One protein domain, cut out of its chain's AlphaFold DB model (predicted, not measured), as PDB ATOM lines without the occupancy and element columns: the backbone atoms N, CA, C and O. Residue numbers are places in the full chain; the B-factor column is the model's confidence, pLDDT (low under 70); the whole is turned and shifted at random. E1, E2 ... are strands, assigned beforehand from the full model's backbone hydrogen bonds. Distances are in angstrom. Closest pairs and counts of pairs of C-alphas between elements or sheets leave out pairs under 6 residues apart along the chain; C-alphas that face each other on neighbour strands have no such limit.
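What this domain is: This is residues 14 to 75 of the 176 residues of an uncharacterized protein of Onchocerca ochengi (UniProt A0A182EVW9). Little regular structure: two small strand hairpins, E1 with E2 and E3 with E4, stand apart, joined by unnamed residues 36 to 62, which fold back past E2. The printed part has 62 residues, no named helix and four strands in two antiparallel sheets, E1 - E2 and E3 - E4. The class is all strand, with 19 residues in strands. It is loose, radius of gyration of the C-alphas 13.5 A, spanning 40 by 30 by 17 A.

Where its parts are: Find C-alpha 16 at (9.135, 37.157, -52.914); E1 runs to residue 20, 13.1 A. E2, residues 30 to 35, spans 15.8 A. E3 is residues 63 to 66, 9.1 A; E4, residues 71 to 74, 10.0 A, ends at (30.444, 27.679, -48.781).

How they stand to each other: In hairpin E1 and E2, antiparallel at 148 degrees, find N 17 and O 34 within hydrogen-bond range, 2.8 A. Residues 30 to 31 of E2 pair antiparallel with 50 to 51. In hairpin E3 and E4, antiparallel at 137 degrees, find N 66 and O 71, 2.9 A. E2 and E3 are apart.

The domain as a whole: The farthest C-alphas, of Asp 43 and Ala 61, are 41.5 A apart. Link E2 to E3 is long. The printed part has no cut; no printed residue is under pLDDT 70.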
ATOM      1  N   GLU A  14       7.427  32.165 -51.570       90.88
ATOM      2  CA  GLU A  14       7.931  31.941 -52.922       90.88
ATOM      3  C   GLU A  14       7.591  33.080 -53.896       90.88
ATOM      4  O   GLU A  14       8.303  33.238 -54.893       90.88
ATOM      5  N   ASP A  15       6.583  33.906 -53.597       93.56
ATOM      6  CA  ASP A  15       6.223  35.095 -54.384       93.56
ATOM      7  C   ASP A  15       7.255  36.235 -54.233       93.56
ATOM      8  O   ASP A  15       7.260  37.194 -55.013       93.56
ATOM      9  N   PHE A  16       8.164  36.124 -53.258       94.25
ATOM     10  CA  PHE A  16       9.135  37.157 -52.914       94.25
ATOM     11  C   PHE A  16      10.578  36.706 -53.145       94.25
ATOM     12  O   PHE A  16      10.936  35.530 -53.033       94.25
ATOM     13  N   GLN A  17      11.433  37.672 -53.459       95.06
ATOM     14  CA  GLN A  17      12.872  37.596 -53.237       95.06
ATOM     15  C   GLN A  17      13.232  38.418 -51.999       95.06
ATOM     16  O   GLN A  17      12.431  39.221 -51.528       95.06
ATOM     17  N   TYR A  18      14.418  38.209 -51.438       95.25
ATOM     18  CA  TYR A  18      14.856  38.965 -50.270       95.25
ATOM     19  C   TYR A  18      16.009  39.877 -50.630       95.25
ATOM     20  O   TYR A  18      16.914  39.476 -51.356       95.25
ATOM     21  N   GLU A  19      15.991  41.076 -50.064       95.62
ATOM     22  CA  GLU A  19      17.044  42.070 -50.231       95.62
ATOM     23  C   GLU A  19      17.379  42.717 -48.889       95.62
ATOM     24  O   GLU A  19      16.581  42.704 -47.946       95.62
ATOM     25  N   TYR A  20      18.583  43.275 -48.792       95.62
ATOM     26  CA  TYR A  20      18.975  44.083 -47.649       95.62
ATOM     27  C   TYR A  20      18.711  45.559 -47.927       95.62
ATOM     28  O   TYR A  20      19.081  46.082 -48.976       95.62
ATOM     29  N   THR A  21      18.142  46.260 -46.949       96.00
ATOM     30  CA  THR A  21      18.088  47.721 -46.989       96.00
ATOM     31  C   THR A  21      19.494  48.314 -46.945       96.00
ATOM     32  O   THR A  21      20.454  47.678 -46.494       96.00
ATOM     33  N   LYS A  22      19.603  49.590 -47.328       95.12
ATOM     34  CA  LYS A  22      20.802  50.383 -47.040       95.12
ATOM     35  C   LYS A  22      21.083  50.396 -45.534       95.12
ATOM     36  O   LYS A  22      20.159  50.301 -44.721       95.12
ATOM     37  N   CYS A  23      22.360  50.514 -45.196       94.06
ATOM     38  CA  CYS A  23      22.821  50.642 -43.821       94.06
ATOM     39  C   CYS A  23      22.393  51.990 -43.241       94.06
ATOM     40  O   CYS A  23      22.500  53.019 -43.912       94.06
ATOM     41  N   ASP A  24      21.938  51.986 -41.993       94.56
ATOM     42  CA  ASP A  24      21.776  53.209 -41.220       94.56
ATOM     43  C   ASP A  24      23.120  53.694 -40.641       94.56
ATOM     44  O   ASP A  24      24.172  53.075 -40.823       94.56
ATOM     45  N   LYS A  25      23.087  54.817 -39.914       94.00
ATOM     46  CA  LYS A  25      24.278  55.423 -39.292       94.00
ATOM     47  C   LYS A  25      24.967  54.518 -38.259       94.00
ATOM     48  O   LYS A  25      26.123  54.756 -37.939       94.00
ATOM     49  N   ASN A  26      24.271  53.503 -37.750       92.00
ATOM     50  CA  ASN A  26      24.778  52.546 -36.768       92.00
ATOM     51  C   ASN A  26      25.199  51.213 -37.426       92.00
ATOM     52  O   ASN A  26      25.428  50.224 -36.726       92.00
ATOM     53  N   GLY A  27      25.250  51.152 -38.764       92.00
ATOM     54  CA  GLY A  27      25.573  49.938 -39.518       92.00
ATOM     55  C   GLY A  27      24.471  48.876 -39.483       92.00
ATOM     56  O   GLY A  27      24.712  47.719 -39.833       92.00
ATOM     57  N   GLN A  28      23.262  49.232 -39.044       95.69
ATOM     58  CA  GLN A  28      22.129  48.318 -39.013       95.69
ATOM     59  C   GLN A  28      21.417  48.324 -40.361       95.69
ATOM     60  O   GLN A  28      21.326  49.341 -41.048       95.69
ATOM     61  N   ARG A  29      20.888  47.163 -40.733       95.94
ATOM     62  CA  ARG A  29      20.090  46.970 -41.942       95.94
ATOM     63  C   ARG A  29      19.011  45.930 -41.694       95.94
ATOM     64  O   ARG A  29      19.085  45.161 -40.733       95.94
ATOM     65  N   TRP A  30      18.023  45.898 -42.573       96.69
ATOM     66  CA  TRP A  30      16.899  44.973 -42.514       96.69
ATOM     67  C   TRP A  30      16.899  44.083 -43.741       96.69
ATOM     68  O   TRP A  30      17.227  44.539 -44.834       96.69
ATOM     69  N   ARG A  31      16.521  42.818 -43.565       96.31
ATOM     70  CA  ARG A  31      16.163  41.949 -44.679       96.31
ATOM     71  C   ARG A  31      14.677  42.114 -44.954       96.31
ATOM     72  O   ARG A  31      13.862  41.840 -44.073       96.31
ATOM     73  N   VAL A  32      14.341  42.529 -46.165       95.81
ATOM     74  CA  VAL A  32      12.970  42.799 -46.602       95.81
ATOM     75  C   VAL A  32      12.566  41.835 -47.710       95.81
ATOM     76  O   VAL A  32      13.417  41.373 -48.469       95.81
ATOM     77  N   ALA A  33      11.277  41.506 -47.770       94.94
ATOM     78  CA  ALA A  33      10.692  40.777 -48.884       94.94
ATOM     79  C   ALA A  33      10.371  41.764 -50.016       94.94
ATOM     80  O   ALA A  33       9.699  42.769 -49.791       94.94
ATOM     81  N   VAL A  34      10.861  41.471 -51.215       94.19
ATOM     82  CA  VAL A  34      10.645  42.237 -52.443       94.19
ATOM     83  C   VAL A  34       9.831  41.360 -53.398       94.19
ATOM     84  O   VAL A  34      10.232  40.218 -53.645       94.19
ATOM     85  N   PRO A  35       8.681  41.828 -53.907       94.19
ATOM     86  CA  PRO A  35       7.895  41.078 -54.881       94.19
ATOM     87  C   PRO A  35       8.716  40.686 -56.113       94.19
ATOM     88  O   PRO A  35       9.443  41.511 -56.656       94.19
ATOM     89  N   LYS A  36       8.586  39.439 -56.581       93.50
ATOM     90  CA  LYS A  36       9.215  39.001 -57.845       93.50
ATOM     91  C   LYS A  36       8.486  39.504 -59.091       93.50
ATOM     92  O   LYS A  36       9.052  39.486 -60.179       93.50
ATOM     93  N   LEU A  37       7.216  39.875 -58.939       91.44
ATOM     94  CA  LEU A  37       6.360  40.392 -60.002       91.44
ATOM     95  C   LEU A  37       5.941  41.815 -59.633       91.44
ATOM     96  O   LEU A  37       5.418  42.031 -58.540       91.44
ATOM     97  N   ASP A  38       6.123  42.757 -60.556       86.81
ATOM     98  CA  ASP A  38       5.857  44.186 -60.321       86.81
ATOM     99  C   ASP A  38       4.384  44.490 -59.994       86.81
ATOM    100  O   ASP A  38       4.080  45.488 -59.349       86.81
ATOM    101  N   ASN A  39       3.459  43.629 -60.425       87.06
ATOM    102  CA  ASN A  39       2.017  43.752 -60.208       87.06
ATOM    103  C   ASN A  39       1.479  42.805 -59.121       87.06
ATOM    104  O   ASN A  39       0.281  42.515 -59.089       87.06
ATOM    105  N   LEU A  40       2.354  42.259 -58.273       87.38
ATOM    106  CA  LEU A  40       1.926  41.431 -57.156       87.38
ATOM    107  C   LEU A  40       1.284  42.307 -56.074       87.38
ATOM    108  O   LEU A  40       1.970  43.009 -55.335       87.38
ATOM    109  N   GLU A  41      -0.033  42.202 -55.950       87.94
ATOM    110  CA  GLU A  41      -0.793  42.752 -54.832       87.94
ATOM    111  C   GLU A  41      -1.071  41.641 -53.810       87.94
ATOM    112  O   GLU A  41      -1.563  40.563 -54.158       87.94
ATOM    113  N   CYS A  42      -0.710  41.902 -52.554       87.44
ATOM    114  CA  CYS A  42      -0.866  40.977 -51.437       87.44
ATOM    115  C   CYS A  42      -1.708  41.637 -50.351       87.44
ATOM    116  O   CYS A  42      -1.285  42.639 -49.773       87.44
ATOM    117  N   ASP A  43      -2.854  41.046 -50.031       87.38
ATOM    118  CA  ASP A  43      -3.702  41.519 -48.931       87.38
ATOM    119  C   ASP A  43      -3.244  40.960 -47.576       87.38
ATOM    120  O   ASP A  43      -3.439  41.577 -46.531       87.38
ATOM    121  N   ASP A  44      -2.615  39.784 -47.599       87.12
ATOM    122  CA  ASP A  44      -2.041  39.107 -46.438       87.12
ATOM    123  C   ASP A  44      -0.860  38.218 -46.877       87.12
ATOM    124  O   ASP A  44      -0.710  37.883 -48.056       87.12
ATOM    125  N   GLY A  45      -0.011  37.813 -45.933       88.12
ATOM    126  CA  GLY A  45       1.095  36.881 -46.175       88.12
ATOM    127  C   GLY A  45       2.416  37.522 -46.607       88.12
ATOM    128  O   GLY A  45       3.354  36.800 -46.940       88.12
ATOM    129  N   VAL A  46       2.532  38.855 -46.566       91.12
ATOM    130  CA  VAL A  46       3.815  39.544 -46.790       91.12
ATOM    131  C   VAL A  46       4.752  39.272 -45.605       91.12
ATOM    132  O   VAL A  46       4.414  39.623 -44.469       91.12
ATOM    133  N   PRO A  47       5.937  38.669 -45.821       92.62
ATOM    134  CA  PRO A  47       6.880  38.418 -44.741       92.62
ATOM    135  C   PRO A  47       7.341  39.722 -44.082       92.62
ATOM    136  O   PRO A  47       7.795  40.646 -44.760       92.62
ATOM    137  N   LEU A  48       7.279  39.777 -42.749       92.75
ATOM    138  CA  LEU A  48       7.760  40.936 -42.002       92.75
ATOM    139  C   LEU A  48       9.277  41.119 -42.180       92.75
ATOM    140  O   LEU A  48      10.017  40.127 -42.205       92.75
ATOM    141  N   PRO A  49       9.764  42.373 -42.241       94.81
ATOM    142  CA  PRO A  49      11.188  42.650 -42.209       94.81
ATOM    143  C   PRO A  49      11.825  42.078 -40.949       94.81
ATOM    144  O   PRO A  49      11.329  42.278 -39.839       94.81
ATOM    145  N   ILE A  50      12.964  41.412 -41.111       95.75
ATOM    146  CA  ILE A  50      13.755  40.944 -39.975       95.75
ATOM    147  C   ILE A  50      15.098  41.654 -39.936       95.75
ATOM    148  O   ILE A  50      15.620  42.094 -40.964       95.75
ATOM    149  N   ARG A  51      15.666  41.780 -38.735       95.69
ATOM    150  CA  ARG A  51      16.970  42.420 -38.557       95.69
ATOM    151  C   ARG A  51      18.025  41.666 -39.371       95.69
ATOM    152  O   ARG A  51      18.116  40.440 -39.301       95.69
ATOM    153  N   GLY A  52      18.782  42.422 -40.158       95.56
ATOM    154  CA  GLY A  52      19.897  41.930 -40.947       95.56
ATOM    155  C   GLY A  52      21.177  41.780 -40.125       95.56
ATOM    156  O   GLY A  52      21.308  42.388 -39.059       95.56
ATOM    157  N   VAL A  53      22.155  41.034 -40.645       93.38
ATOM    158  CA  VAL A  53      23.535  41.109 -40.131       93.38
ATOM    159  C   VAL A  53      24.084  42.529 -40.305       93.38
ATOM    160  O   VAL A  53      23.716  43.220 -41.260       93.38
ATOM    161  N   ASN A  54      24.954  42.970 -39.392       92.00
ATOM    162  CA  ASN A  54      25.550  44.310 -39.442       92.00
ATOM    163  C   ASN A  54      26.312  44.526 -40.763       92.00
ATOM    164  O   ASN A  54      26.813  43.577 -41.358       92.00
ATOM    165  N   CYS A  55      26.408  45.762 -41.233       88.69
ATOM    166  CA  CYS A  55      27.152  46.087 -42.445       88.69
ATOM    167  C   CYS A  55      28.670  45.893 -42.319       88.69
ATOM    168  O   CYS A  55      29.325  45.696 -43.335       88.69
ATOM    169  N   SER A  56      29.218  45.887 -41.101       87.50
ATOM    170  CA  SER A  56      30.611  45.494 -40.854       87.50
ATOM    171  C   SER A  56      30.839  43.980 -40.918       87.50
ATOM    172  O   SER A  56      31.981  43.531 -40.934       87.50
ATOM    173  N   PHE A  57      29.773  43.175 -40.943       89.38
ATOM    174  CA  PHE A  57      29.888  41.725 -41.014       89.38
ATOM    175  C   PHE A  57      30.297  41.279 -42.418       89.38
ATOM    176  O   PHE A  57      29.643  41.611 -43.410       89.38
ATOM    177  N   THR A  58      31.321  40.435 -42.484       89.25
ATOM    178  CA  THR A  58      31.802  39.818 -43.719       89.25
ATOM    179  C   THR A  58      31.959  38.315 -43.528       89.25
ATOM    180  O   THR A  58      32.359  37.870 -42.457       89.25
ATOM    181  N   CYS A  59      31.672  37.536 -44.571       91.88
ATOM    182  CA  CYS A  59      32.029  36.119 -44.602       91.88
ATOM    183  C   CYS A  59      33.495  35.928 -44.983       91.88
ATOM    184  O   CYS A  59      34.066  36.773 -45.681       91.88
ATOM    185  N   ASP A  60      34.051  34.793 -44.569       91.38
ATOM    186  CA  ASP A  60      35.400  34.371 -44.931       91.38
ATOM    187  C   ASP A  60      35.532  34.093 -46.436       91.38
ATOM    188  O   ASP A  60      34.546  33.889 -47.158       91.38
ATOM    189  N   ALA A  61      36.774  34.065 -46.915       91.56
ATOM    190  CA  ALA A  61      37.067  33.687 -48.289       91.56
ATOM    191  C   ALA A  61      36.569  32.259 -48.585       91.56
ATOM    192  O   ALA A  61      36.636  31.357 -47.749       91.56
ATOM    193  N   GLY A  62      36.026  32.058 -49.782       93.62
ATOM    194  CA  GLY A  62      35.340  30.825 -50.167       93.62
ATOM    195  C   GLY A  62      33.919  30.688 -49.608       93.62
ATOM    196  O   GLY A  62      33.275  29.672 -49.874       93.62
ATOM    197  N   MET A  63      33.404  31.688 -48.878       94.81
ATOM    198  CA  MET A  63      32.031  31.716 -48.373       94.81
ATOM    199  C   MET A  63      31.245  32.934 -48.875       94.81
ATOM    200  O   MET A  63      31.796  33.998 -49.167       94.81
ATOM    201  N   TYR A  64      29.924  32.790 -48.943       92.81
ATOM    202  CA  TYR A  64      28.981  33.864 -49.244       92.81
ATOM    203  C   TYR A  64      27.932  33.990 -48.136       92.81
ATOM    204  O   TYR A  64      27.620  33.018 -47.448       92.81
ATOM    205  N   LEU A  65      27.386  35.195 -47.957       93.44
ATOM    206  CA  LEU A  65      26.284  35.427 -47.028       93.44
ATOM    207  C   LEU A  65      24.977  34.981 -47.681       93.44
ATOM    208  O   LEU A  65      24.484  35.630 -48.602       93.44
ATOM    209  N   ASP A  66      24.401  33.894 -47.181       94.00
ATOM    210  CA  ASP A  66      23.093  33.437 -47.623       94.00
ATOM    211  C   ASP A  66      21.993  34.332 -47.039       94.00
ATOM    212  O   ASP A  66      21.826  34.430 -45.822       94.00
ATOM    213  N   ILE A  67      21.232  35.003 -47.907       92.31
ATOM    214  CA  ILE A  67      20.248  36.011 -47.486       92.31
ATOM    215  C   ILE A  67      19.058  35.403 -46.727       92.31
ATOM    216  O   ILE A  67      18.446  36.056 -45.875       92.31
ATOM    217  N   VAL A  68      18.740  34.135 -46.991       90.56
ATOM    218  CA  VAL A  68      17.600  33.441 -46.381       90.56
ATOM    219  C   VAL A  68      17.928  33.041 -44.943       90.56
ATOM    220  O   VAL A  68      17.184  33.373 -44.016       90.56
ATOM    221  N   THR A  69      19.062  32.377 -44.739       92.94
ATOM    222  CA  THR A  69      19.523  31.895 -43.429       92.94
ATOM    223  C   THR A  69      20.284  32.950 -42.634       92.94
ATOM    224  O   THR A  69      20.436  32.798 -41.423       92.94
ATOM    225  N   GLN A  70      20.732  34.026 -43.289       93.94
ATOM    226  CA  GLN A  70      21.602  35.064 -42.731       93.94
ATOM    227  C   GLN A  70      22.904  34.508 -42.136       93.94
ATOM    228  O   GLN A  70      23.389  34.980 -41.108       93.94
ATOM    229  N   ARG A  71      23.456  33.468 -42.768       95.12
ATOM    230  CA  ARG A  71      24.690  32.793 -42.351       95.12
ATOM    231  C   ARG A  71      25.644  32.662 -43.524       95.12
ATOM    232  O   ARG A  71      25.221  32.611 -44.677       95.12
ATOM    233  N   CYS A  72      26.931  32.571 -43.216       95.75
ATOM    234  CA  CYS A  72      27.930  32.260 -44.223       95.75
ATOM    235  C   CYS A  72      27.796  30.798 -44.658       95.75
ATOM    236  O   CYS A  72      27.731  29.895 -43.822       95.75
ATOM    237  N   GLN A  73      27.759  30.575 -45.966       96.50
ATOM    238  CA  GLN A  73      27.735  29.258 -46.594       96.50
ATOM    239  C   GLN A  73      28.891  29.142 -47.583       96.50
ATOM    240  O   GLN A  73      29.347  30.144 -48.129       96.50
ATOM    241  N   LEU A  74      29.382  27.923 -47.806       96.62
ATOM    242  CA  LEU A  74      30.444  27.679 -48.781       96.62
ATOM    243  C   LEU A  74      29.969  28.027 -50.193       96.62
ATOM    244  O   LEU A  74      28.848  27.695 -50.580       96.62
ATOM    245  N   CYS A  75      30.845  28.657 -50.972       95.75
ATOM    246  CA  CYS A  75      30.592  28.930 -52.379       95.75
ATOM    247  C   CYS A  75      30.298  27.627 -53.150       95.75
ATOM    248  O   CYS A  75      30.999  26.625 -52.964       95.75
TER     249      CYS A  75